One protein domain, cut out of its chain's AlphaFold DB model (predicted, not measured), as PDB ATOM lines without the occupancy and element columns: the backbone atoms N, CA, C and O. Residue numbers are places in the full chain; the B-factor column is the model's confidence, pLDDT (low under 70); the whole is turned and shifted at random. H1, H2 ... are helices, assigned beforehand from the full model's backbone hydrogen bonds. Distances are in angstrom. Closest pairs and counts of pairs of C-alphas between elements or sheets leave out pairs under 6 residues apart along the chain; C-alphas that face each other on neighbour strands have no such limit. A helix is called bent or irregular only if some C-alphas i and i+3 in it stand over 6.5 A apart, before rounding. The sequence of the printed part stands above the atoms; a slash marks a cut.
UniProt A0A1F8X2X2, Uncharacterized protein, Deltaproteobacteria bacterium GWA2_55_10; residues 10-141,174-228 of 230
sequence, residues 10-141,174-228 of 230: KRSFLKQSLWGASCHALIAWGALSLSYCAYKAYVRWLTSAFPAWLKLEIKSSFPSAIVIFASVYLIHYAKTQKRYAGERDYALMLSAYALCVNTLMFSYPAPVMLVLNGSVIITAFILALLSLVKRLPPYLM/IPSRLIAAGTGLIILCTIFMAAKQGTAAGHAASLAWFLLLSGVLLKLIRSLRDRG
ATOM      1  N   LYS A  10      17.033  28.128 -66.638       74.31
ATOM      2  CA  LYS A  10      16.218  26.903 -66.517       74.31
ATOM      3  C   LYS A  10      16.999  25.761 -65.864       74.31
ATOM      4  O   LYS A  10      16.407  24.916 -65.194       74.31
ATOM      5  N   ARG A  11      18.326  25.728 -66.034       70.12
ATOM      6  CA  ARG A  11      19.192  24.688 -65.450       70.12
ATOM      7  C   ARG A  11      19.349  24.854 -63.942       70.12
ATOM      8  O   ARG A  11      19.252  23.867 -63.213       70.12
ATOM      9  N   SER A  12      19.571  26.083 -63.472       74.88
ATOM     10  CA  SER A  12      19.707  26.367 -62.038       74.88
ATOM     11  C   SER A  12      18.406  26.067 -61.284       74.88
ATOM     12  O   SER A  12      18.449  25.401 -60.246       74.88
ATOM     13  N   PHE A  13      17.259  26.437 -61.864       78.81
ATOM     14  CA  PHE A  13      15.933  26.101 -61.344       78.81
ATOM     15  C   PHE A  13      15.727  24.584 -61.218       78.81
ATOM     16  O   PHE A  13      15.351  24.092 -60.153       78.81
ATOM     17  N   LEU A  14      16.026  23.823 -62.277       78.62
ATOM     18  CA  LEU A  14      15.825  22.370 -62.302       78.62
ATOM     19  C   LEU A  14      16.739  21.637 -61.309       78.62
ATOM     20  O   LEU A  14      16.327  20.696 -60.635       78.62
ATOM     21  N   LYS A  15      17.985  22.099 -61.166       76.19
ATOM     22  CA  LYS A  15      18.930  21.572 -60.175       76.19
ATOM     23  C   LYS A  15      18.415  21.780 -58.754       76.19
ATOM     24  O   LYS A  15      18.486  20.875 -57.921       76.19
ATOM     25  N   GLN A  16      17.909  22.975 -58.481       78.19
ATOM     26  CA  GLN A  16      17.438  23.335 -57.157       78.19
ATOM     27  C   GLN A  16      16.136  22.612 -56.788       78.19
ATOM     28  O   GLN A  16      16.026  22.113 -55.665       78.19
ATOM     29  N   SER A  17      15.198  22.489 -57.731       79.75
ATOM     30  CA  SER A  17      13.945  21.761 -57.520       79.75
ATOM     31  C   SER A  17      14.187  20.271 -57.266       79.75
ATOM     32  O   SER A  17      13.631  19.713 -56.322       79.75
ATOM     33  N   LEU A  18      15.083  19.634 -58.030       81.44
ATOM     34  CA  LEU A  18      15.425  18.221 -57.844       81.44
ATOM     35  C   LEU A  18      16.144  17.964 -56.518       81.44
ATOM     36  O   LEU A  18      15.828  16.989 -55.835       81.44
ATOM     37  N   TRP A  19      17.080  18.834 -56.124       79.88
ATOM     38  CA  TRP A  19      17.736  18.729 -54.816       79.88
ATOM     39  C   TRP A  19      16.723  18.853 -53.675       79.88
ATOM     40  O   TRP A  19      16.702  18.026 -52.763       79.88
ATOM     41  N   GLY A  20      15.838  19.847 -53.748       80.94
ATOM     42  CA  GLY A  20      14.786  20.019 -52.758       80.94
ATOM     43  C   GLY A  20      13.863  18.803 -52.683       80.94
ATOM     44  O   GLY A  20      13.669  18.259 -51.596       80.94
ATOM     45  N   ALA A  21      13.373  18.313 -53.823       84.31
ATOM     46  CA  ALA A  21      12.502  17.140 -53.887       84.31
ATOM     47  C   ALA A  21      13.179  15.889 -53.309       84.31
ATOM     48  O   ALA A  21      12.550  15.130 -52.577       84.31
ATOM     49  N   SER A  22      14.480  15.724 -53.563       81.19
ATOM     50  CA  SER A  22      15.312  14.649 -53.013       81.19
ATOM     51  C   SER A  22      15.356  14.670 -51.487       81.19
ATOM     52  O   SER A  22      15.127  13.650 -50.839       81.19
ATOM     53  N   CYS A  23      15.613  15.840 -50.893       83.12
ATOM     54  CA  CYS A  23      15.618  15.990 -49.440       83.12
ATOM     55  C   CYS A  23      14.245  15.667 -48.835       83.12
ATOM     56  O   CYS A  23      14.171  14.976 -47.822       83.12
ATOM     57  N   HIS A  24      13.160  16.113 -49.471       87.00
ATOM     58  CA  HIS A  24      11.804  15.826 -49.003       87.00
ATOM     59  C   HIS A  24      11.469  14.338 -49.125       87.00
ATOM     60  O   HIS A  24      10.936  13.761 -48.181       87.00
ATOM     61  N   ALA A  25      11.855  13.690 -50.226       86.56
ATOM     62  CA  ALA A  25      11.702  12.250 -50.402       86.56
ATOM     63  C   ALA A  25      12.423  11.455 -49.299       86.56
ATOM     64  O   ALA A  25      11.856  10.507 -48.755       86.56
ATOM     65  N   LEU A  26      13.637  11.870 -48.915       85.19
ATOM     66  CA  LEU A  26      14.379  11.261 -47.806       85.19
ATOM     67  C   LEU A  26      13.687  11.469 -46.452       85.19
ATOM     68  O   LEU A  26      13.620  10.530 -45.659       85.19
ATOM     69  N   ILE A  27      13.140  12.662 -46.195       87.31
ATOM     70  CA  ILE A  27      12.369  12.942 -44.973       87.31
ATOM     71  C   ILE A  27      11.113  12.062 -44.916       87.31
ATOM     72  O   ILE A  27      10.862  11.435 -43.886       87.31
ATOM     73  N   ALA A  28      10.354  11.967 -46.014       91.50
ATOM     74  CA  ALA A  28       9.176  11.103 -46.095       91.50
ATOM     75  C   ALA A  28       9.547   9.632 -45.882       91.50
ATOM     76  O   ALA A  28       8.920   8.955 -45.075       91.50
ATOM     77  N   TRP A  29      10.600   9.145 -46.542       92.12
ATOM     78  CA  TRP A  29      11.079   7.776 -46.359       92.12
ATOM     79  C   TRP A  29      11.486   7.490 -44.908       92.12
ATOM     80  O   TRP A  29      11.119   6.447 -44.358       92.12
ATOM     81  N   GLY A  30      12.204   8.418 -44.267       85.25
ATOM     82  CA  GLY A  30      12.580   8.309 -42.859       85.25
ATOM     83  C   GLY A  30      11.357   8.257 -41.942       85.25
ATOM     84  O   GLY A  30      11.255   7.368 -41.097       85.25
ATOM     85  N   ALA A  31      10.384   9.145 -42.157       90.88
ATOM     86  CA  ALA A  31       9.152   9.190 -41.376       90.88
ATOM     87  C   ALA A  31       8.275   7.941 -41.570       90.88
ATOM     88  O   ALA A  31       7.769   7.390 -40.593       90.88
ATOM     89  N   LEU A  32       8.148   7.445 -42.804       93.94
ATOM     90  CA  LEU A  32       7.458   6.192 -43.127       93.94
ATOM     91  C   LEU A  32       8.130   4.997 -42.453       93.94
ATOM     92  O   LEU A  32       7.458   4.159 -41.855       93.94
ATOM     93  N   SER A  33       9.461   4.940 -42.498       92.25
ATOM     94  CA  SER A  33      10.238   3.870 -41.866       92.25
ATOM     95  C   SER A  33      10.059   3.865 -40.349       92.25
ATOM     96  O   SER A  33       9.832   2.805 -39.764       92.25
ATOM     97  N   LEU A  34      10.098   5.039 -39.713       82.81
ATOM     98  CA  LEU A  34       9.846   5.183 -38.277       82.81
ATOM     99  C   LEU A  34       8.403   4.815 -37.914       82.81
ATOM    100  O   LEU A  34       8.195   4.062 -36.964       82.81
ATOM    101  N   SER A  35       7.420   5.274 -38.694       93.12
ATOM    102  CA  SER A  35       6.011   4.943 -38.463       93.12
ATOM    103  C   SER A  35       5.750   3.443 -38.603       93.12
ATOM    104  O   SER A  35       5.107   2.841 -37.746       93.12
ATOM    105  N   TYR A  36       6.330   2.802 -39.622       94.75
ATOM    106  CA  TYR A  36       6.268   1.353 -39.789       94.75
ATOM    107  C   TYR A  36       6.906   0.610 -38.617       94.75
ATOM    108  O   TYR A  36       6.332  -0.366 -38.137       94.75
ATOM    109  N   CYS A  37       8.069   1.051 -38.132       89.25
ATOM    110  CA  CYS A  37       8.710   0.444 -36.967       89.25
ATOM    111  C   CYS A  37       7.842   0.564 -35.708       89.25
ATOM    112  O   CYS A  37       7.675  -0.431 -35.001       89.25
ATOM    113  N   ALA A  38       7.248   1.737 -35.466       79.62
ATOM    114  CA  ALA A  38       6.329   1.957 -34.352       79.62
ATOM    115  C   ALA A  38       5.090   1.053 -34.459       79.62
ATOM    116  O   ALA A  38       4.757   0.336 -33.515       79.62
ATOM    117  N   TYR A  39       4.462   0.997 -35.636       92.88
ATOM    118  CA  TYR A  39       3.297   0.146 -35.868       92.88
ATOM    119  C   TYR A  39       3.624  -1.349 -35.754       92.88
ATOM    120  O   TYR A  39       2.889  -2.119 -35.143       92.88
ATOM    121  N   LYS A  40       4.773  -1.772 -36.284       91.25
ATOM    122  CA  LYS A  40       5.263  -3.146 -36.157       91.25
ATOM    123  C   LYS A  40       5.487  -3.534 -34.697       91.25
ATOM    124  O   LYS A  40       5.176  -4.667 -34.332       91.25
ATOM    125  N   ALA A  41       6.042  -2.637 -33.882       81.00
ATOM    126  CA  ALA A  41       6.212  -2.866 -32.450       81.00
ATOM    127  C   ALA A  41       4.852  -3.010 -31.748       81.00
ATOM    128  O   ALA A  41       4.660  -3.967 -31.005       81.00
ATOM    129  N   TYR A  42       3.895  -2.138 -32.072       86.44
ATOM    130  CA  TYR A  42       2.522  -2.204 -31.564       86.44
ATOM    131  C   TYR A  42       1.822  -3.532 -31.902       86.44
ATOM    132  O   TYR A  42       1.315  -4.214 -31.015       86.44
ATOM    133  N   VAL A  43       1.851  -3.965 -33.165       90.69
ATOM    134  CA  VAL A  43       1.215  -5.230 -33.578       90.69
ATOM    135  C   VAL A  43       1.888  -6.439 -32.924       90.69
ATOM    136  O   VAL A  43       1.200  -7.362 -32.493       90.69
ATOM    137  N   ARG A  44       3.223  -6.435 -32.805       89.88
ATOM    138  CA  ARG A  44       3.957  -7.499 -32.100       89.88
ATOM    139  C   ARG A  44       3.624  -7.554 -30.620       89.88
ATOM    140  O   ARG A  44       3.587  -8.642 -30.068       89.88
ATOM    141  N   TRP A  45       3.388  -6.407 -29.994       88.81
ATOM    142  CA  TRP A  45       2.951  -6.364 -28.606       88.81
ATOM    143  C   TRP A  45       1.564  -7.003 -28.426       88.81
ATOM    144  O   TRP A  45       1.354  -7.711 -27.450       88.81
ATOM    145  N   LEU A  46       0.658  -6.842 -29.396       92.88
ATOM    146  CA  LEU A  46      -0.689  -7.429 -29.343       92.88
ATOM    147  C   LEU A  46      -0.768  -8.901 -29.764       92.88
ATOM    148  O   LEU A  46      -1.591  -9.648 -29.248       92.88
ATOM    149  N   THR A  47       0.029  -9.308 -30.750       91.50
ATOM    150  CA  THR A  47      -0.146 -10.599 -31.446       91.50
ATOM    151  C   THR A  47       1.102 -11.480 -31.429       91.50
ATOM    152  O   THR A  47       1.122 -12.528 -32.073       91.50
ATOM    153  N   SER A  48       2.168 -11.059 -30.739       88.19
ATOM    154  CA  SER A  48       3.494 -11.707 -30.658       88.19
ATOM    155  C   SER A  48       4.257 -11.836 -31.987       88.19
ATOM    156  O   SER A  48       5.479 -11.999 -31.999       88.19
ATOM    157  N   ALA A  49       3.583 -11.701 -33.130       91.62
ATOM    158  CA  ALA A  49       4.151 -11.796 -34.465       91.62
ATOM    159  C   ALA A  49       3.757 -10.589 -35.327       91.62
ATOM    160  O   ALA A  49       2.888  -9.799 -34.985       91.62
ATOM    161  N   PHE A  50       4.432 -10.412 -36.464       90.06
ATOM    162  CA  PHE A  50       4.034  -9.414 -37.458       90.06
ATOM    163  C   PHE A  50       3.721 -10.125 -38.778       90.06
ATOM    164  O   PHE A  50       4.654 -10.692 -39.359       90.06
ATOM    165  N   PRO A  51       2.461 -10.118 -39.253       93.19
ATOM    166  CA  PRO A  51       2.074 -10.868 -40.443       93.19
ATOM    167  C   PRO A  51       2.885 -10.474 -41.684       93.19
ATOM    168  O   PRO A  51       3.135  -9.295 -41.948       93.19
ATOM    169  N   ALA A  52       3.305 -11.472 -42.468       92.69
ATOM    170  CA  ALA A  52       4.146 -11.251 -43.646       92.69
ATOM    171  C   ALA A  52       3.413 -10.495 -44.769       92.69
ATOM    172  O   ALA A  52       4.015  -9.628 -45.402       92.69
ATOM    173  N   TRP A  53       2.123 -10.781 -44.975       93.38
ATOM    174  CA  TRP A  53       1.287 -10.079 -45.956       93.38
ATOM    175  C   TRP A  53       1.196  -8.584 -45.623       93.38
ATOM    176  O   TRP A  53       1.486  -7.745 -46.469       93.38
ATOM    177  N   LEU A  54       0.957  -8.262 -44.349       92.94
ATOM    178  CA  LEU A  54       0.847  -6.889 -43.866       92.94
ATOM    179  C   LEU A  54       2.166  -6.119 -44.030       92.94
ATOM    180  O   LEU A  54       2.185  -4.952 -44.415       92.94
ATOM    181  N   LYS A  55       3.302  -6.789 -43.790       92.50
ATOM    182  CA  LYS A  55       4.634  -6.235 -44.078       92.50
ATOM    183  C   LYS A  55       4.801  -5.867 -45.547       92.50
ATOM    184  O   LYS A  55       5.367  -4.810 -45.825       92.50
ATOM    185  N   LEU A  56       4.407  -6.757 -46.453       92.06
ATOM    186  CA  LEU A  56       4.540  -6.532 -47.889       92.06
ATOM    187  C   LEU A  56       3.679  -5.341 -48.313       92.06
ATOM    188  O   LEU A  56       4.171  -4.433 -48.977       92.06
ATOM    189  N   GLU A  57       2.437  -5.319 -47.846       92.94
ATOM    190  CA  GLU A  57       1.455  -4.306 -48.199       92.94
ATOM    191  C   GLU A  57       1.879  -2.907 -47.741       92.94
ATOM    192  O   GLU A  57       1.960  -1.990 -48.559       92.94
ATOM    193  N   ILE A  58       2.301  -2.760 -46.478       93.62
ATOM    194  CA  ILE A  58       2.821  -1.484 -45.963       93.62
ATOM    195  C   ILE A  58       4.054  -1.033 -46.751       93.62
ATOM    196  O   ILE A  58       4.160   0.125 -47.135       93.62
ATOM    197  N   LYS A  59       5.008  -1.932 -47.015       92.69
ATOM    198  CA  LYS A  59       6.218  -1.550 -47.756       92.69
ATOM    199  C   LYS A  59       5.918  -1.160 -49.202       92.69
ATOM    200  O   LYS A  59       6.607  -0.299 -49.743       92.69
ATOM    201  N   SER A  60       4.907  -1.772 -49.815       91.75
ATOM    202  CA  SER A  60       4.499  -1.469 -51.186       91.75
ATOM    203  C   SER A  60       3.845  -0.092 -51.336       91.75
ATOM    204  O   SER A  60       3.893   0.471 -52.426       91.75
ATOM    205  N   SER A  61       3.302   0.493 -50.259       94.25
ATOM    206  CA  SER A  61       2.711   1.841 -50.293       94.25
ATOM    207  C   SER A  61       3.737   2.971 -50.131       94.25
ATOM    208  O   SER A  61       3.449   4.125 -50.462       94.25
ATOM    209  N   PHE A  62       4.958   2.662 -49.674       92.81
ATOM    210  CA  PHE A  62       6.005   3.663 -49.433       92.81
ATOM    211  C   PHE A  62       6.380   4.471 -50.683       92.81
ATOM    212  O   PHE A  62       6.453   5.695 -50.569       92.81
ATOM    213  N   PRO A  63       6.611   3.860 -51.866       90.88
ATOM    214  CA  PRO A  63       6.948   4.617 -53.069       90.88
ATOM    215  C   PRO A  63       5.890   5.668 -53.412       90.88
ATOM    216  O   PRO A  63       6.246   6.814 -53.677       90.88
ATOM    217  N   SER A  64       4.605   5.314 -53.325       91.88
ATOM    218  CA  SER A  64       3.493   6.231 -53.594       91.88
ATOM    219  C   SER A  64       3.519   7.430 -52.649       91.88
ATOM    220  O   SER A  64       3.499   8.571 -53.100       91.88
ATOM    221  N   ALA A  65       3.654   7.193 -51.341       93.00
ATOM    222  CA  ALA A  65       3.718   8.264 -50.349       93.00
ATOM    223  C   ALA A  65       4.936   9.190 -50.550       93.00
ATOM    224  O   ALA A  65       4.807  10.414 -50.504       93.00
ATOM    225  N   ILE A  66       6.108   8.624 -50.857       92.19
ATOM    226  CA  ILE A  66       7.329   9.393 -51.147       92.19
ATOM    227  C   ILE A  66       7.139  10.277 -52.387       92.19
ATOM    228  O   ILE A  66       7.478  11.462 -52.356       92.19
ATOM    229  N   VAL A  67       6.575   9.717 -53.462       90.44
ATOM    230  CA  VAL A  67       6.298  10.449 -54.706       90.44
ATOM    231  C   VAL A  67       5.283  11.562 -54.468       90.44
ATOM    232  O   VAL A  67       5.498  12.673 -54.954       90.44
ATOM    233  N   ILE A  68       4.224  11.318 -53.687       93.44
ATOM    234  CA  ILE A  68       3.244  12.351 -53.328       93.44
ATOM    235  C   ILE A  68       3.944  13.508 -52.607       93.44
ATOM    236  O   ILE A  68       3.786  14.654 -53.022       93.44
ATOM    237  N   PHE A  69       4.757  13.245 -51.574       93.25
ATOM    238  CA  PHE A  69       5.409  14.327 -50.826       93.25
ATOM    239  C   PHE A  69       6.399  15.129 -51.679       93.25
ATOM    240  O   PHE A  69       6.397  16.361 -51.650       93.25
ATOM    241  N   ALA A  70       7.204  14.439 -52.493       90.81
ATOM    242  CA  ALA A  70       8.112  15.085 -53.436       90.81
ATOM    243  C   ALA A  70       7.350  15.936 -54.469       90.81
ATOM    244  O   ALA A  70       7.769  17.052 -54.777       90.81
ATOM    245  N   SER A  71       6.204  15.452 -54.955       92.56
ATOM    246  CA  SER A  71       5.356  16.176 -55.909       92.56
ATOM    247  C   SER A  71       4.725  17.418 -55.284       92.56
ATOM    248  O   SER A  71       4.749  18.481 -55.900       92.56
ATOM    249  N   VAL A  72       4.231  17.329 -54.043       95.44
ATOM    250  CA  VAL A  72       3.712  18.494 -53.306       95.44
ATOM    251  C   VAL A  72       4.792  19.567 -53.161       95.44
ATOM    252  O   VAL A  72       4.517  20.743 -53.410       95.44
ATOM    253  N   TYR A  73       6.029  19.178 -52.830       93.19
ATOM    254  CA  TYR A  73       7.154  20.114 -52.800       93.19
ATOM    255  C   TYR A  73       7.407  20.756 -54.166       93.19
ATOM    256  O   TYR A  73       7.534  21.975 -54.245       93.19
ATOM    257  N   LEU A  74       7.467  19.967 -55.243       91.50
ATOM    258  CA  LEU A  74       7.732  20.489 -56.586       91.50
ATOM    259  C   LEU A  74       6.651  21.475 -57.043       91.50
ATOM    260  O   LEU A  74       6.987  22.533 -57.567       91.50
ATOM    261  N   ILE A  75       5.375  21.164 -56.794       93.69
ATOM    262  CA  ILE A  75       4.249  22.060 -57.092       93.69
ATOM    263  C   ILE A  75       4.376  23.353 -56.280       93.69
ATOM    264  O   ILE A  75       4.251  24.447 -56.832       93.69
ATOM    265  N   HIS A  76       4.664  23.243 -54.979       93.62
ATOM    266  CA  HIS A  76       4.866  24.409 -54.127       93.62
ATOM    267  C   HIS A  76       6.034  25.275 -54.622       93.62
ATOM    268  O   HIS A  76       5.877  26.485 -54.770       93.62
ATOM    269  N   TYR A  77       7.180  24.660 -54.920       90.81
ATOM    270  CA  TYR A  77       8.376  25.340 -55.410       90.81
ATOM    271  C   TYR A  77       8.130  26.027 -56.758       90.81
ATOM    272  O   TYR A  77       8.489  27.190 -56.924       90.81
ATOM    273  N   ALA A  78       7.454  25.354 -57.694       89.56
ATOM    274  CA  ALA A  78       7.088  25.932 -58.983       89.56
ATOM    275  C   ALA A  78       6.158  27.147 -58.832       89.56
ATOM    276  O   ALA A  78       6.312  28.129 -59.559       89.56
ATOM    277  N   LYS A  79       5.227  27.104 -57.868       91.81
ATOM    278  CA  LYS A  79       4.273  28.189 -57.607       91.81
ATOM    279  C   LYS A  79       4.908  29.387 -56.905       91.81
ATOM    280  O   LYS A  79       4.583  30.521 -57.238       91.81
ATOM    281  N   THR A  80       5.750  29.157 -55.900       90.44
ATOM    282  CA  THR A  80       6.280  30.245 -55.065       90.44
ATOM    283  C   THR A  80       7.627  30.767 -55.537       90.44
ATOM    284  O   THR A  80       7.996  31.871 -55.148       90.44
ATOM    285  N   GLN A  81       8.373  29.982 -56.325       85.00
ATOM    286  CA  GLN A  81       9.753  30.270 -56.741       85.00
ATOM    287  C   GLN A  81      10.693  30.563 -55.553       85.00
ATOM    288  O   GLN A  81      11.794  31.093 -55.712       85.00
ATOM    289  N   LYS A  82      10.285  30.203 -54.327       83.12
ATOM    290  CA  LYS A  82      11.063  30.445 -53.116       83.12
ATOM    291  C   LYS A  82      12.148  29.393 -52.983       83.12
ATOM    292  O   LYS A  82      11.886  28.194 -52.922       83.12
ATOM    293  N   ARG A  83      13.388  29.861 -52.837       74.06
ATOM    294  CA  ARG A  83      14.566  29.011 -52.629       74.06
ATOM    295  C   ARG A  83      14.479  28.158 -51.357       74.06
ATOM    296  O   ARG A  83      14.973  27.031 -51.361       74.06
ATOM    297  N   TYR A  84      13.835  28.673 -50.311       76.94
ATOM    298  CA  TYR A  84      13.623  27.981 -49.043       76.94
ATOM    299  C   TYR A  84      12.159  28.116 -48.613       76.94
ATOM    300  O   TYR A  84      11.629  29.225 -48.588       76.94
ATOM    301  N   ALA A  85      11.527  26.996 -48.261       82.38
ATOM    302  CA  ALA A  85      10.197  26.993 -47.658       82.38
ATOM    303  C   ALA A  85      10.295  27.457 -46.195       82.38
ATOM    304  O   ALA A  85      11.108  26.936 -45.424       82.38
ATOM    305  N   GLY A  86       9.491  28.457 -45.827       85.81
ATOM    306  CA  GLY A  86       9.329  28.872 -44.435       85.81
ATOM    307  C   GLY A  86       8.439  27.906 -43.650       85.81
ATOM    308  O   GLY A  86       7.871  26.968 -44.201       85.81
ATOM    309  N   GLU A  87       8.257  28.153 -42.354       87.75
ATOM    310  CA  GLU A  87       7.431  27.293 -41.487       87.75
ATOM    311  C   GLU A  87       5.974  27.200 -41.963       87.75
ATOM    312  O   GLU A  87       5.403  26.113 -42.007       87.75
ATOM    313  N   ARG A  88       5.393  28.326 -42.400       90.62
ATOM    314  CA  ARG A  88       4.037  28.362 -42.977       90.62
ATOM    315  C   ARG A  88       3.945  27.580 -44.285       90.62
ATOM    316  O   ARG A  88       2.962  26.883 -44.509       90.62
ATOM    317  N   ASP A  89       4.971  27.681 -45.128       92.25
ATOM    318  CA  ASP A  89       5.038  26.953 -46.396       92.25
ATOM    319  C   ASP A  89       5.100  25.434 -46.132       92.25
ATOM    320  O   ASP A  89       4.360  24.669 -46.749       92.25
ATOM    321  N   TYR A  90       5.898  25.002 -45.147       90.62
ATOM    322  CA  TYR A  90       5.959  23.605 -44.709       90.62
ATOM    323  C   TYR A  90       4.650  23.106 -44.101       90.62
ATOM    324  O   TYR A  90       4.258  21.978 -44.384       90.62
ATOM    325  N   ALA A  91       3.963  23.925 -43.300       92.88
ATOM    326  CA  ALA A  91       2.653  23.568 -42.763       92.88
ATOM    327  C   ALA A  91       1.646  23.321 -43.898       92.88
ATOM    328  O   ALA A  91       0.998  22.278 -43.923       92.88
ATOM    329  N   LEU A  92       1.591  24.216 -44.893       94.88
ATOM    330  CA  LEU A  92       0.731  24.059 -46.070       94.88
ATOM    331  C   LEU A  92       1.081  22.809 -46.884       94.88
ATOM    332  O   LEU A  92       0.190  22.046 -47.259       94.88
ATOM    333  N   MET A  93       2.369  22.579 -47.146       95.00
ATOM    334  CA  MET A  93       2.823  21.379 -47.850       95.00
ATOM    335  C   MET A  93       2.467  20.104 -47.083       95.00
ATOM    336  O   MET A  93       2.045  19.123 -47.690       95.00
ATOM    337  N   LEU A  94       2.616  20.105 -45.759       95.56
ATOM    338  CA  LEU A  94       2.290  18.954 -44.928       95.56
ATOM    339  C   LEU A  94       0.780  18.690 -44.902       95.56
ATOM    340  O   LEU A  94       0.375  17.537 -45.000       95.56
ATOM    341  N   SER A  95      -0.051  19.734 -44.842       96.81
ATOM    342  CA  SER A  95      -1.508  19.603 -44.960       96.81
ATOM    343  C   SER A  95      -1.919  19.042 -46.322       96.81
ATOM    344  O   SER A  95      -2.732  18.121 -46.381       96.81
ATOM    345  N   ALA A  96      -1.329  19.538 -47.414       96.75
ATOM    346  CA  ALA A  96      -1.584  19.015 -48.756       96.75
ATOM    347  C   ALA A  96      -1.131  17.552 -48.893       96.75
ATOM    348  O   ALA A  96      -1.860  16.723 -49.430       96.75
ATOM    349  N   TYR A  97       0.041  17.215 -48.351       96.06
ATOM    350  CA  TYR A  97       0.532  15.841 -48.292       96.06
ATOM    351  C   TYR A  97      -0.414  14.928 -47.510       96.06
ATOM    352  O   TYR A  97      -0.777  13.869 -48.010       96.06
ATOM    353  N   ALA A  98      -0.854  15.353 -46.325       96.81
ATOM    354  CA  ALA A  98      -1.791  14.605 -45.497       96.81
ATOM    355  C   ALA A  98      -3.114  14.354 -46.230       96.81
ATOM    356  O   ALA A  98      -3.621  13.234 -46.203       96.81
ATOM    357  N   LEU A  99      -3.643  15.364 -46.927       97.25
ATOM    358  CA  LEU A  99      -4.851  15.227 -47.737       97.25
ATOM    359  C   LEU A  99      -4.654  14.183 -48.844       97.25
ATOM    360  O   LEU A  99      -5.429  13.232 -48.931       97.25
ATOM    361  N   CYS A 100      -3.588  14.312 -49.640       95.69
ATOM    362  CA  CYS A 100      -3.277  13.372 -50.718       95.69
ATOM    363  C   CYS A 100      -3.063  11.947 -50.198       95.69
ATOM    364  O   CYS A 100      -3.592  10.999 -50.766       95.69
ATOM    365  N   VAL A 101      -2.334  11.782 -49.095       93.81
ATOM    366  CA  VAL A 101      -2.142  10.474 -48.460       93.81
ATOM    367  C   VAL A 101      -3.472   9.887 -48.003       93.81
ATOM    368  O   VAL A 101      -3.701   8.705 -48.228       93.81
ATOM    369  N   ASN A 102      -4.379  10.686 -47.435       94.12
ATOM    370  CA  ASN A 102      -5.692  10.188 -47.029       94.12
ATOM    371  C   ASN A 102      -6.564   9.769 -48.216       94.12
ATOM    372  O   ASN A 102      -7.341   8.838 -48.058       94.12
ATOM    373  N   THR A 103      -6.386  10.321 -49.423       93.88
ATOM    374  CA  THR A 103      -7.080   9.783 -50.614       93.88
ATOM    375  C   THR A 103      -6.686   8.338 -50.939       93.88
ATOM    376  O   THR A 103      -7.462   7.616 -51.558       93.88
ATOM    377  N   LEU A 104      -5.530   7.863 -50.459       91.12
ATOM    378  CA  LEU A 104      -5.124   6.466 -50.605       91.12
ATOM    379  C   LEU A 104      -5.958   5.503 -49.741       91.12
ATOM    380  O   LEU A 104      -5.873   4.295 -49.950       91.12
ATOM    381  N   MET A 105      -6.801   6.006 -48.826       90.81
ATOM    382  CA  MET A 105      -7.696   5.174 -48.008       90.81
ATOM    383  C   MET A 105      -8.666   4.333 -48.838       90.81
ATOM    384  O   MET A 105      -9.122   3.295 -48.374       90.81
ATOM    385  N   PHE A 106      -8.977   4.771 -50.059       91.19
ATOM    386  CA  PHE A 106      -9.847   4.029 -50.968       91.19
ATOM    387  C   PHE A 106      -9.149   2.816 -51.600       91.19
ATOM    388  O   PHE A 106      -9.825   1.921 -52.096       91.19
ATOM    389  N   SER A 107      -7.814   2.774 -51.566       92.44
ATOM    390  CA  SER A 107      -7.005   1.756 -52.248       92.44
ATOM    391  C   SER A 107      -6.228   0.842 -51.301       92.44
ATOM    392  O   SER A 107      -5.709  -0.178 -51.745       92.44
ATOM    393  N   TYR A 108      -6.112   1.198 -50.019       92.94
ATOM    394  CA  TYR A 108      -5.320   0.456 -49.038       92.94
ATOM    395  C   TYR A 108      -6.107   0.179 -47.754       92.94
ATOM    396  O   TYR A 108      -6.930   0.997 -47.340       92.94
ATOM    397  N   PRO A 109      -5.825  -0.936 -47.060       94.81
ATOM    398  CA  PRO A 109      -6.518  -1.278 -45.830       94.81
ATOM    399  C   PRO A 109      -6.066  -0.401 -44.656       94.81
ATOM    400  O   PRO A 109      -4.987   0.201 -44.652       94.81
ATOM    401  N   ALA A 110      -6.880  -0.388 -43.597       95.69
ATOM    402  CA  ALA A 110      -6.673   0.449 -42.414       95.69
ATOM    403  C   ALA A 110      -5.263   0.356 -41.780       95.69
ATOM    404  O   ALA A 110      -4.709   1.404 -41.440       95.69
ATOM    405  N   PRO A 111      -4.617  -0.824 -41.658       95.69
ATOM    406  CA  PRO A 111      -3.244  -0.927 -41.154       95.69
ATOM    407  C   PRO A 111      -2.213  -0.116 -41.948       95.69
ATOM    408  O   PRO A 111      -1.318   0.503 -41.370       95.69
ATOM    409  N   VAL A 112      -2.342  -0.101 -43.276       96.25
ATOM    410  CA  VAL A 112      -1.463   0.675 -44.155       96.25
ATOM    411  C   VAL A 112      -1.728   2.159 -43.949       96.25
ATOM    412  O   VAL A 112      -0.784   2.927 -43.767       96.25
ATOM    413  N   MET A 113      -3.002   2.553 -43.883       96.75
ATOM    414  CA  MET A 113      -3.393   3.940 -43.624       96.75
ATOM    415  C   MET A 113      -2.897   4.455 -42.273       96.75
ATOM    416  O   MET A 113      -2.494   5.612 -42.178       96.75
ATOM    417  N   LEU A 114      -2.847   3.606 -41.246       94.19
ATOM    418  CA  LEU A 114      -2.315   3.972 -39.934       94.19
ATOM    419  C   LEU A 114      -0.818   4.304 -40.010       94.19
ATOM    420  O   LEU A 114      -0.388   5.319 -39.466       94.19
ATOM    421  N   VAL A 115      -0.034   3.512 -40.748       96.94
ATOM    422  CA  VAL A 115       1.390   3.807 -40.996       96.94
ATOM    423  C   VAL A 115       1.565   5.074 -41.836       96.94
ATOM    424  O   VAL A 115       2.421   5.908 -41.547       96.94
ATOM    425  N   LEU A 116       0.746   5.256 -42.870       96.19
ATOM    426  CA  LEU A 116       0.823   6.443 -43.716       96.19
ATOM    427  C   LEU A 116       0.482   7.723 -42.933       96.19
ATOM    428  O   LEU A 116       1.259   8.677 -42.962       96.19
ATOM    429  N   ASN A 117      -0.602   7.726 -42.155       94.69
ATOM    430  CA  ASN A 117      -0.981   8.857 -41.305       94.69
ATOM    431  C   ASN A 117       0.017   9.081 -40.159       94.69
ATOM    432  O   ASN A 117       0.384  10.220 -39.868       94.69
ATOM    433  N   GLY A 118       0.539   8.009 -39.560       92.50
ATOM    434  CA  GLY A 118       1.616   8.101 -38.578       92.50
ATOM    435  C   GLY A 118       2.878   8.749 -39.159       92.50
ATOM    436  O   GLY A 118       3.526   9.545 -38.479       92.50
ATOM    437  N   SER A 119       3.197   8.492 -40.433       95.94
ATOM    438  CA  SER A 119       4.323   9.145 -41.108       95.94
ATOM    439  C   SER A 119       4.140  10.660 -41.222       95.94
ATOM    440  O   SER A 119       5.104  11.383 -41.005       95.94
ATOM    441  N   VAL A 120       2.917  11.154 -41.458       95.25
ATOM    442  CA  VAL A 120       2.620  12.599 -41.500       95.25
ATOM    443  C   VAL A 120       2.959  13.256 -40.161       95.25
ATOM    444  O   VAL A 120       3.638  14.284 -40.136       95.25
ATOM    445  N   ILE A 121       2.542  12.643 -39.047       92.31
ATOM    446  CA  ILE A 121       2.819  13.143 -37.690       92.31
ATOM    447  C   ILE A 121       4.327  13.151 -37.422       92.31
ATOM    448  O   ILE A 121       4.869  14.148 -36.944       92.31
ATOM    449  N   ILE A 122       5.025  12.068 -37.774       86.38
ATOM    450  CA  ILE A 122       6.480  11.977 -37.601       86.38
ATOM    451  C   ILE A 122       7.202  13.003 -38.484       86.38
ATOM    452  O   ILE A 122       8.146  13.636 -38.020       86.38
ATOM    453  N   THR A 123       6.756  13.232 -39.722       90.94
ATOM    454  CA  THR A 123       7.290  14.300 -40.578       90.94
ATOM    455  C   THR A 123       7.089  15.668 -39.930       90.94
ATOM    456  O   THR A 123       8.044  16.442 -39.872       90.94
ATOM    457  N   ALA A 124       5.900  15.953 -39.389       91.94
ATOM    458  CA  ALA A 124       5.623  17.187 -38.650       91.94
ATOM    459  C   ALA A 124       6.609  17.372 -37.490       91.94
ATOM    460  O   ALA A 124       7.221  18.430 -37.345       91.94
ATOM    461  N   PHE A 125       6.805  16.312 -36.705       83.62
ATOM    462  CA  PHE A 125       7.714  16.300 -35.568       83.62
ATOM    463  C   PHE A 125       9.172  16.524 -35.988       83.62
ATOM    464  O   PHE A 125       9.859  17.351 -35.393       83.62
ATOM    465  N   ILE A 126       9.641  15.857 -37.049       84.00
ATOM    466  CA  ILE A 126      10.991  16.054 -37.597       84.00
ATOM    467  C   ILE A 126      11.178  17.506 -38.050       84.00
ATOM    468  O   ILE A 126      12.192  18.123 -37.726       84.00
ATOM    469  N   LEU A 127      10.210  18.080 -38.771       87.31
ATOM    470  CA  LEU A 127      10.276  19.474 -39.223       87.31
ATOM    471  C   LEU A 127      10.270  20.461 -38.045       87.31
ATOM    472  O   LEU A 127      11.025  21.438 -38.062       87.31
ATOM    473  N   ALA A 128       9.473  20.192 -37.008       83.56
ATOM    474  CA  ALA A 128       9.457  20.979 -35.779       83.56
ATOM    475  C   ALA A 128      10.806  20.903 -35.048       83.56
ATOM    476  O   ALA A 128      11.355  21.939 -34.676       83.56
ATOM    477  N   LEU A 129      11.390  19.707 -34.925       77.06
ATOM    478  CA  LEU A 129      12.700  19.503 -34.311       77.06
ATOM    479  C   LEU A 129      13.804  20.227 -35.092       77.06
ATOM    480  O   LEU A 129      14.625  20.919 -34.499       77.06
ATOM    481  N   LEU A 130      13.797  20.138 -36.426       79.81
ATOM    482  CA  LEU A 130      14.741  20.869 -37.277       79.81
ATOM    483  C   LEU A 130      14.599  22.388 -37.119       79.81
ATOM    484  O   LEU A 130      15.598  23.107 -37.122       79.81
ATOM    485  N   SER A 131      13.370  22.882 -36.974       81.00
ATOM    486  CA  SER A 131      13.101  24.304 -36.735       81.00
ATOM    487  C   SER A 131      13.580  24.732 -35.345       81.00
ATOM    488  O   SER A 131      14.212  25.781 -35.208       81.00
ATOM    489  N   LEU A 132      13.376  23.889 -34.330       75.38
ATOM    490  CA  LEU A 132      13.860  24.110 -32.971       75.38
ATOM    491  C   LEU A 132      15.393  24.144 -32.916       75.38
ATOM    492  O   LEU A 132      15.958  25.080 -32.358       75.38
ATOM    493  N   VAL A 133      16.070  23.194 -33.569       72.94
ATOM    494  CA  VAL A 133      17.541  23.134 -33.652       72.94
ATOM    495  C   VAL A 133      18.126  24.389 -34.302       72.94
ATOM    496  O   VAL A 133      19.203  24.824 -33.910       72.94
ATOM    497  N   LYS A 134      17.427  25.018 -35.255       75.44
ATOM    498  CA  LYS A 134      17.864  26.296 -35.846       75.44
ATOM    499  C   LYS A 134      17.711  27.486 -34.900       75.44
ATOM    500  O   LYS A 134      18.469  28.442 -35.016       75.44
ATOM    501  N   ARG A 135      16.733  27.440 -33.992       79.50
ATOM    502  CA  ARG A 135      16.445  28.513 -33.027       79.50
ATOM    503  C   ARG A 135      17.232  28.372 -31.727       79.50
ATOM    504  O   ARG A 135      17.436  29.370 -31.056       79.50
ATOM    505  N   LEU A 136      17.685  27.167 -31.389       74.56
ATOM    506  CA  LEU A 136      18.411  26.853 -30.155       74.56
ATOM    507  C   LEU A 136      19.760  27.588 -29.956       74.56
ATOM    508  O   LEU A 136      20.043  27.951 -28.817       74.56
ATOM    509  N   PRO A 137      20.600  27.825 -30.990       77.12
ATOM    510  CA  PRO A 137      21.950  28.362 -30.818       77.12
ATOM    511  C   PRO A 137      22.059  29.664 -30.006       77.12
ATOM    512  O   PRO A 137      22.893  29.693 -29.102       77.12
ATOM    513  N   PRO A 138      21.248  30.719 -30.242       79.12
ATOM    514  CA  PRO A 138      21.309  31.929 -29.422       79.12
ATOM    515  C   PRO A 138      20.990  31.658 -27.945       79.12
ATOM    516  O   PRO A 138      21.691  32.159 -27.073       79.12
ATOM    517  N   TYR A 139      19.999  30.812 -27.648       82.75
ATOM    518  CA  TYR A 139      19.649  30.469 -26.264       82.75
ATOM    519  C   TYR A 139      20.735  29.637 -25.579       82.75
ATOM    520  O   TYR A 139      21.062  29.888 -24.421       82.75
ATOM    521  N   LEU A 140      21.325  28.676 -26.297       75.38
ATOM    522  CA  LEU A 140      22.451  27.897 -25.782       75.38
ATOM    523  C   LEU A 140      23.655  28.788 -25.469       75.38
ATOM    524  O   LEU A 140      24.325  28.546 -24.470       75.38
ATOM    525  N   MET A 141      23.913  29.813 -26.287       75.69
ATOM    526  CA  MET A 141      25.016  30.741 -26.043       75.69
ATOM    527  C   MET A 141      24.777  31.585 -24.787       75.69
ATOM    528  O   MET A 141      25.667  31.665 -23.949       75.69
ATOM    529  N   ILE A 174      31.182   9.024 -52.888       64.75
ATOM    530  CA  ILE A 174      30.094   8.254 -52.284       64.75
ATOM    531  C   ILE A 174      29.004   7.825 -53.291       64.75
ATOM    532  O   ILE A 174      28.589   6.672 -53.198       64.75
ATOM    533  N   PRO A 175      28.596   8.618 -54.309       68.88
ATOM    534  CA  PRO A 175      27.518   8.217 -55.216       68.88
ATOM    535  C   PRO A 175      27.824   6.914 -55.963       68.88
ATOM    536  O   PRO A 175      27.028   5.980 -55.955       68.88
ATOM    537  N   SER A 176      29.017   6.814 -56.557       72.56
ATOM    538  CA  SER A 176      29.442   5.629 -57.310       72.56
ATOM    539  C   SER A 176      29.606   4.399 -56.415       72.56
ATOM    540  O   SER A 176      29.271   3.295 -56.831       72.56
ATOM    541  N   ARG A 177      30.075   4.586 -55.172       77.94
ATOM    542  CA  ARG A 177      30.217   3.502 -54.186       77.94
ATOM    543  C   ARG A 177      28.867   2.998 -53.684       77.94
ATOM    544  O   ARG A 177      28.706   1.795 -53.531       77.94
ATOM    545  N   LEU A 178      27.896   3.890 -53.482       72.88
ATOM    546  CA  LEU A 178      26.526   3.524 -53.115       72.88
ATOM    547  C   LEU A 178      25.829   2.755 -54.243       72.88
ATOM    548  O   LEU A 178      25.213   1.727 -53.978       72.88
ATOM    549  N   ILE A 179      25.985   3.192 -55.500       76.00
ATOM    550  CA  ILE A 179      25.452   2.460 -56.660       76.00
ATOM    551  C   ILE A 179      26.095   1.072 -56.759       76.00
ATOM    552  O   ILE A 179      25.385   0.082 -56.918       76.00
ATOM    553  N   ALA A 180      27.421   0.979 -56.625       74.69
ATOM    554  CA  ALA A 180      28.138  -0.294 -56.676       74.69
ATOM    555  C   ALA A 180      27.724  -1.239 -55.534       74.69
ATOM    556  O   ALA A 180      27.417  -2.401 -55.786       74.69
ATOM    557  N   ALA A 181      27.637  -0.737 -54.298       74.88
ATOM    558  CA  ALA A 181      27.184  -1.512 -53.143       74.88
ATOM    559  C   ALA A 181      25.727  -1.974 -53.299       74.88
ATOM    560  O   ALA A 181      25.410  -3.132 -53.030       74.88
ATOM    561  N   GLY A 182      24.849  -1.098 -53.793       75.81
ATOM    562  CA  GLY A 182      23.465  -1.450 -54.085       75.81
ATOM    563  C   GLY A 182      23.346  -2.500 -55.194       75.81
ATOM    564  O   GLY A 182      22.596  -3.458 -55.045       75.81
ATOM    565  N   THR A 183      24.155  -2.397 -56.252       76.25
ATOM    566  CA  THR A 183      24.231  -3.409 -57.324       76.25
ATOM    567  C   THR A 183      24.737  -4.753 -56.788       76.25
ATOM    568  O   THR A 183      24.151  -5.792 -57.081       76.25
ATOM    569  N   GLY A 184      25.762  -4.748 -55.929       73.69
ATOM    570  CA  GLY A 184      26.255  -5.957 -55.259       73.69
ATOM    571  C   GLY A 184      25.196  -6.630 -54.381       73.69
ATOM    572  O   GLY A 184      25.076  -7.854 -54.374       73.69
ATOM    573  N   LEU A 185      24.353  -5.849 -53.701       70.88
ATOM    574  CA  LEU A 185      23.233  -6.384 -52.924       70.88
ATOM    575  C   LEU A 185      22.099  -6.947 -53.794       70.88
ATOM    576  O   LEU A 185      21.406  -7.852 -53.336       70.88
ATOM    577  N   ILE A 186      21.923  -6.486 -55.040       75.00
ATOM    578  CA  ILE A 186      21.019  -7.140 -56.007       75.00
ATOM    579  C   ILE A 186      21.552  -8.526 -56.390       75.00
ATOM    580  O   ILE A 186      20.777  -9.484 -56.454       75.00
ATOM    581  N   ILE A 187      22.865  -8.657 -56.590       77.69
ATOM    582  CA  ILE A 187      23.511  -9.949 -56.875       77.69
ATOM    583  C   ILE A 187      23.353 -10.896 -55.674       77.69
ATOM    584  O   ILE A 187      22.953 -12.047 -55.818       77.69
ATOM    585  N   LEU A 188      23.564 -10.400 -54.452       63.62
ATOM    586  CA  LEU A 188      23.310 -11.191 -53.243       63.62
ATOM    587  C   LEU A 188      21.828 -11.544 -53.073       63.62
ATOM    588  O   LEU A 188      21.507 -12.657 -52.668       63.62
ATOM    589  N   CYS A 189      20.916 -10.634 -53.416       74.94
ATOM    590  CA  CYS A 189      19.480 -10.901 -53.401       74.94
ATOM    591  C   CYS A 189      19.113 -12.061 -54.339       74.94
ATOM    592  O   CYS A 189      18.372 -12.956 -53.941       74.94
ATOM    593  N   THR A 190      19.669 -12.087 -55.553       65.62
ATOM    594  CA  THR A 190      19.438 -13.174 -56.519       65.62
ATOM    595  C   THR A 190      20.003 -14.509 -56.029       65.62
ATOM    596  O   THR A 190      19.315 -15.523 -56.135       65.62
ATOM    597  N   ILE A 191      21.178 -14.509 -55.392       75.56
ATOM    598  CA  ILE A 191      21.744 -15.704 -54.743       75.56
ATOM    599  C   ILE A 191      20.845 -16.188 -53.594       75.56
ATOM    600  O   ILE A 191      20.534 -17.376 -53.514       75.56
ATOM    601  N   PHE A 192      20.361 -15.286 -52.734       74.38
ATOM    602  CA  PHE A 192      19.450 -15.651 -51.645       74.38
ATOM    603  C   PHE A 192      18.103 -16.172 -52.153       74.38
ATOM    604  O   PHE A 192      17.555 -17.102 -51.563       74.38
ATOM    605  N   MET A 193      17.583 -15.627 -53.256       65.56
ATOM    606  CA  MET A 193      16.382 -16.149 -53.913       65.56
ATOM    607  C   MET A 193      16.607 -17.568 -54.447       65.56
ATOM    608  O   MET A 193      15.786 -18.446 -54.183       65.56
ATOM    609  N   ALA A 194      17.735 -17.822 -55.120       74.69
ATOM    610  CA  ALA A 194      18.098 -19.155 -55.611       74.69
ATOM    611  C   ALA A 194      18.285 -20.167 -54.466       74.69
ATOM    612  O   ALA A 194      17.856 -21.315 -54.568       74.69
ATOM    613  N   ALA A 195      18.835 -19.720 -53.334       80.25
ATOM    614  CA  ALA A 195      18.992 -20.513 -52.115       80.25
ATOM    615  C   ALA A 195      17.700 -20.650 -51.279       80.25
ATOM    616  O   ALA A 195      17.751 -21.153 -50.157       80.25
ATOM    617  N   LYS A 196      16.545 -20.183 -51.782       82.50
ATOM    618  CA  LYS A 196      15.243 -20.169 -51.081       82.50
ATOM    619  C   LYS A 196      15.247 -19.408 -49.741       82.50
ATOM    620  O   LYS A 196      14.368 -19.601 -48.904       82.50
ATOM    621  N   GLN A 197      16.179 -18.476 -49.546       65.38
ATOM    622  CA  GLN A 197      16.270 -17.604 -48.370       65.38
ATOM    623  C   GLN A 197      15.519 -16.280 -48.589       65.38
ATOM    624  O   GLN A 197      16.098 -15.190 -48.592       65.38
ATOM    625  N   GLY A 198      14.195 -16.358 -48.758       60.12
ATOM    626  CA  GLY A 198      13.358 -15.204 -49.126       60.12
ATOM    627  C   GLY A 198      13.411 -14.026 -48.139       60.12
ATOM    628  O   GLY A 198      13.310 -12.864 -48.535       60.12
ATOM    629  N   THR A 199      13.630 -14.289 -46.847       63.03
ATOM    630  CA  THR A 199      13.789 -13.230 -45.838       63.03
ATOM    631  C   THR A 199      15.088 -12.453 -46.032       63.03
ATOM    632  O   THR A 199      15.045 -11.222 -46.028       63.03
ATOM    633  N   ALA A 200      16.222 -13.130 -46.231       58.66
ATOM    634  CA  ALA A 200      17.515 -12.497 -46.494       58.66
ATOM    635  C   ALA A 200      17.493 -11.723 -47.821       58.66
ATOM    636  O   ALA A 200      17.882 -10.553 -47.854       58.66
ATOM    637  N   ALA A 201      16.907 -12.317 -48.869       59.78
ATOM    638  CA  ALA A 201      16.689 -11.667 -50.160       59.78
ATOM    639  C   ALA A 201      15.887 -10.362 -50.025       59.78
ATOM    640  O   ALA A 201      16.299  -9.319 -50.526       59.78
ATOM    641  N   GLY A 202      14.784 -10.371 -49.268       52.25
ATOM    642  CA  GLY A 202      13.966  -9.174 -49.061       52.25
ATOM    643  C   GLY A 202      14.686  -8.039 -48.317       52.25
ATOM    644  O   GLY A 202      14.437  -6.861 -48.597       52.25
ATOM    645  N   HIS A 203      15.586  -8.360 -47.377       57.78
ATOM    646  CA  HIS A 203      16.421  -7.350 -46.711       57.78
ATOM    647  C   HIS A 203      17.497  -6.815 -47.658       57.78
ATOM    648  O   HIS A 203      17.641  -5.596 -47.761       57.78
ATOM    649  N   ALA A 204      18.175  -7.701 -48.394       65.06
ATOM    650  CA  ALA A 204      19.161  -7.326 -49.400       65.06
ATOM    651  C   ALA A 204      18.546  -6.424 -50.481       65.06
ATOM    652  O   ALA A 204      19.113  -5.381 -50.780       65.06
ATOM    653  N   ALA A 205      17.346  -6.740 -50.979       64.62
ATOM    654  CA  ALA A 205      16.618  -5.927 -51.954       64.62
ATOM    655  C   ALA A 205      16.227  -4.545 -51.410       64.62
ATOM    656  O   ALA A 205      16.405  -3.536 -52.090       64.62
ATOM    657  N   SER A 206      15.726  -4.480 -50.170       63.03
ATOM    658  CA  SER A 206      15.361  -3.200 -49.540       63.03
ATOM    659  C   SER A 206      16.591  -2.296 -49.373       63.03
ATOM    660  O   SER A 206      16.524  -1.097 -49.642       63.03
ATOM    661  N   LEU A 207      17.719  -2.878 -48.950       58.62
ATOM    662  CA  LEU A 207      18.983  -2.169 -48.760       58.62
ATOM    663  C   LEU A 207      19.599  -1.765 -50.110       58.62
ATOM    664  O   LEU A 207      20.034  -0.630 -50.270       58.62
ATOM    665  N   ALA A 208      19.558  -2.661 -51.099       72.62
ATOM    666  CA  ALA A 208      19.989  -2.400 -52.467       72.62
ATOM    667  C   ALA A 208      19.245  -1.213 -53.072       72.62
ATOM    668  O   ALA A 208      19.875  -0.299 -53.599       72.62
ATOM    669  N   TRP A 209      17.915  -1.201 -52.950       68.44
ATOM    670  CA  TRP A 209      17.075  -0.128 -53.466       68.44
ATOM    671  C   TRP A 209      17.402   1.211 -52.814       68.44
ATOM    672  O   TRP A 209      17.577   2.208 -53.506       68.44
ATOM    673  N   PHE A 210      17.559   1.228 -51.488       66.94
ATOM    674  CA  PHE A 210      17.942   2.436 -50.765       66.94
ATOM    675  C   PHE A 210      19.305   2.981 -51.222       66.94
ATOM    676  O   PHE A 210      19.430   4.179 -51.483       66.94
ATOM    677  N   LEU A 211      20.316   2.116 -51.358       66.19
ATOM    678  CA  LEU A 211      21.664   2.520 -51.773       66.19
ATOM    679  C   LEU A 211      21.717   2.946 -53.245       66.19
ATOM    680  O   LEU A 211      22.369   3.940 -53.560       66.19
ATOM    681  N   LEU A 212      21.004   2.250 -54.133       63.81
ATOM    682  CA  LEU A 212      20.883   2.626 -55.542       63.81
ATOM    683  C   LEU A 212      20.162   3.956 -55.692       63.81
ATOM    684  O   LEU A 212      20.686   4.842 -56.356       63.81
ATOM    685  N   LEU A 213      19.010   4.125 -55.040       67.88
ATOM    686  CA  LEU A 213      18.256   5.370 -55.087       67.88
ATOM    687  C   LEU A 213      19.115   6.523 -54.566       67.88
ATOM    688  O   LEU A 213      19.306   7.501 -55.277       67.88
ATOM    689  N   SER A 214      19.721   6.374 -53.386       64.12
ATOM    690  CA  SER A 214      20.591   7.398 -52.793       64.12
ATOM    691  C   SER A 214      21.812   7.702 -53.669       64.12
ATOM    692  O   SER A 214      22.154   8.863 -53.888       64.12
ATOM    693  N   GLY A 215      22.463   6.670 -54.210       70.00
ATOM    694  CA  GLY A 215      23.647   6.802 -55.053       70.00
ATOM    695  C   GLY A 215      23.353   7.427 -56.419       70.00
ATOM    696  O   GLY A 215      24.085   8.319 -56.847       70.00
ATOM    697  N   VAL A 216      22.270   7.014 -57.084       70.25
ATOM    698  CA  VAL A 216      21.799   7.599 -58.350       70.25
ATOM    699  C   VAL A 216      21.398   9.049 -58.140       70.25
ATOM    700  O   VAL A 216      21.832   9.898 -58.911       70.25
ATOM    701  N   LEU A 217      20.653   9.352 -57.075       62.16
ATOM    702  CA  LEU A 217      20.239  10.712 -56.738       62.16
ATOM    703  C   LEU A 217      21.463  11.618 -56.561       62.16
ATOM    704  O   LEU A 217      21.590  12.632 -57.245       62.16
ATOM    705  N   LEU A 218      22.423  11.202 -55.728       69.38
ATOM    706  CA  LEU A 218      23.668  11.938 -55.507       69.38
ATOM    707  C   LEU A 218      24.501  12.087 -56.793       69.38
ATOM    708  O   LEU A 218      25.101  13.139 -57.019       69.38
ATOM    709  N   LYS A 219      24.531  11.066 -57.661       72.44
ATOM    710  CA  LYS A 219      25.246  11.115 -58.947       72.44
ATOM    711  C   LYS A 219      24.553  12.050 -59.939       72.44
ATOM    712  O   LYS A 219      25.240  12.764 -60.663       72.44
ATOM    713  N   LEU A 220      23.223  12.091 -59.943       66.88
ATOM    714  CA  LEU A 220      22.424  13.007 -60.755       66.88
ATOM    715  C   LEU A 220      22.671  14.459 -60.324       66.88
ATOM    716  O   LEU A 220      22.994  15.305 -61.153       66.88
ATOM    717  N   ILE A 221      22.623  14.718 -59.013       62.31
ATOM    718  CA  ILE A 221      22.921  16.024 -58.407       62.31
ATOM    719  C   ILE A 221      24.331  16.493 -58.787       62.31
ATOM    720  O   ILE A 221      24.532  17.669 -59.099       62.31
ATOM    721  N   ARG A 222      25.302  15.571 -58.806       66.25
ATOM    722  CA  ARG A 222      26.681  15.865 -59.201       66.25
ATOM    723  C   ARG A 222      26.847  16.084 -60.707       66.25
ATOM    724  O   ARG A 222      27.483  17.048 -61.098       66.25
ATOM    725  N   SER A 223      26.246  15.252 -61.553       62.56
ATOM    726  CA  SER A 223      26.284  15.425 -63.016       62.56
ATOM    727  C   SER A 223      25.703  16.782 -63.443       62.56
ATOM    728  O   SER A 223      26.220  17.442 -64.339       62.56
ATOM    729  N   LEU A 224      24.669  17.249 -62.736       55.25
ATOM    730  CA  LEU A 224      24.092  18.587 -62.906       55.25
ATOM    731  C   LEU A 224      24.950  19.717 -62.301       55.25
ATOM    732  O   LEU A 224      24.675  20.891 -62.542       55.25
ATOM    733  N   ARG A 225      25.953  19.399 -61.475       54.09
ATOM    734  CA  ARG A 225      26.947  20.350 -60.960       54.09
ATOM    735  C   ARG A 225      28.121  20.498 -61.922       54.09
ATOM    736  O   ARG A 225      28.432  21.630 -62.257       54.09
ATOM    737  N   ASP A 226      28.691  19.387 -62.375       56.00
ATOM    738  CA  ASP A 226      29.932  19.385 -63.158       56.00
ATOM    739  C   ASP A 226      29.702  19.907 -64.600       56.00
ATOM    740  O   ASP A 226      30.591  20.503 -65.184       56.00
ATOM    741  N   ARG A 227      28.480  19.813 -65.157       50.66
ATOM    742  CA  ARG A 227      28.112  20.394 -66.477       50.66
ATOM    743  C   ARG A 227      27.768  21.896 -66.462       50.66
ATOM    744  O   ARG A 227      27.123  22.388 -67.389       50.66
ATOM    745  N   GLY A 228      28.061  22.586 -65.362       42.25
ATOM    746  CA  GLY A 228      27.852  24.028 -65.205       42.25
ATOM    747  C   GLY A 228      29.147  24.829 -65.072       42.25
ATOM    748  O   GLY A 228      29.056  26.029 -64.839       42.25
TER     749      GLY A 228
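This is residues 10 to 141 and 174 to 228 of the 230 residues of an uncharacterized protein of Deltaproteobacteria bacterium GWA2_55_10 (UniProt A0A1F8X2X2). The long helix H1 runs through the middle; H2 and H4 pack on it, H3 packs on those two, and the helical hairpin H5 and H6 forms a second lobe that meets H1 loosely. H4 crosses H1, and its residues 132 to 141 stick out. The printed part has 187 residues with six named helices, H1 to H6 in chain order, and no named strand: all helix. It is compact, with a radius of gyration of the C-alphas of 18.7 A and spans of 50 by 42 by 42 A.

By its hydrogen bonds H2, residues 52 to 80, was assigned as one helix, but it is bent, with C-alphas 60 and 63 6.8 A apart; its arms are H2a, residues 52 to 60, and H2b, residues 63 to 80. H1, residues 10 to 47, touches H2b with residues 17 to 29 alone, the closest C-alphas being those of Ala 21 and Ala 70, 4.9 A. H4, residues 110 to 141, touches H1 at a steep tilt of 64 degrees, closest at C-alphas 119 and 32, 4.8 A. H3, residues 87 to 106, forms hairpins with H2b, closest at C-alphas 97 and 69, 5.7 A, and with H4, closest at C-alphas 105 and 113, 6.3 A. H5, residues 174 to 194, and H6, residues 198 to 226, form a hairpin, closest at C-alphas 182 and 208, 4.0 A. H6 touches H1 with residues 217 to 224 alone, closest at C-alphas 224 and 15, 6.6 A. Every O i to N i+4 pair is within hydrogen-bond range in H1, H2a, H2b, H5 and H6, against 13 of 16 in H3 and 25 of 28 in H4.

H1 spans 53.9 A from C-alpha 10 at (16.218, 26.903, -66.517). H2a spans 12.4 A, H2b 25.7 A, H3 30.5 A and H5 30.1 A. H4 spans 46.8 A and is only just irregular, with C-alphas 135 and 138 7.0 A apart. H6 spans 40.8 A, to C-alpha 226 at (29.932, 19.385, -63.158).

The two C-alphas farthest apart, those of Met 141 and Ala 194, are 58.4 A apart. Residues 142 to 173 are not printed, and C-alphas 141 and 174 are 34.9 A apart across the cut. Of the links that are printed whole, none is long. The mean pLDDT of the printed part is 82.2, and that of H6 is 63.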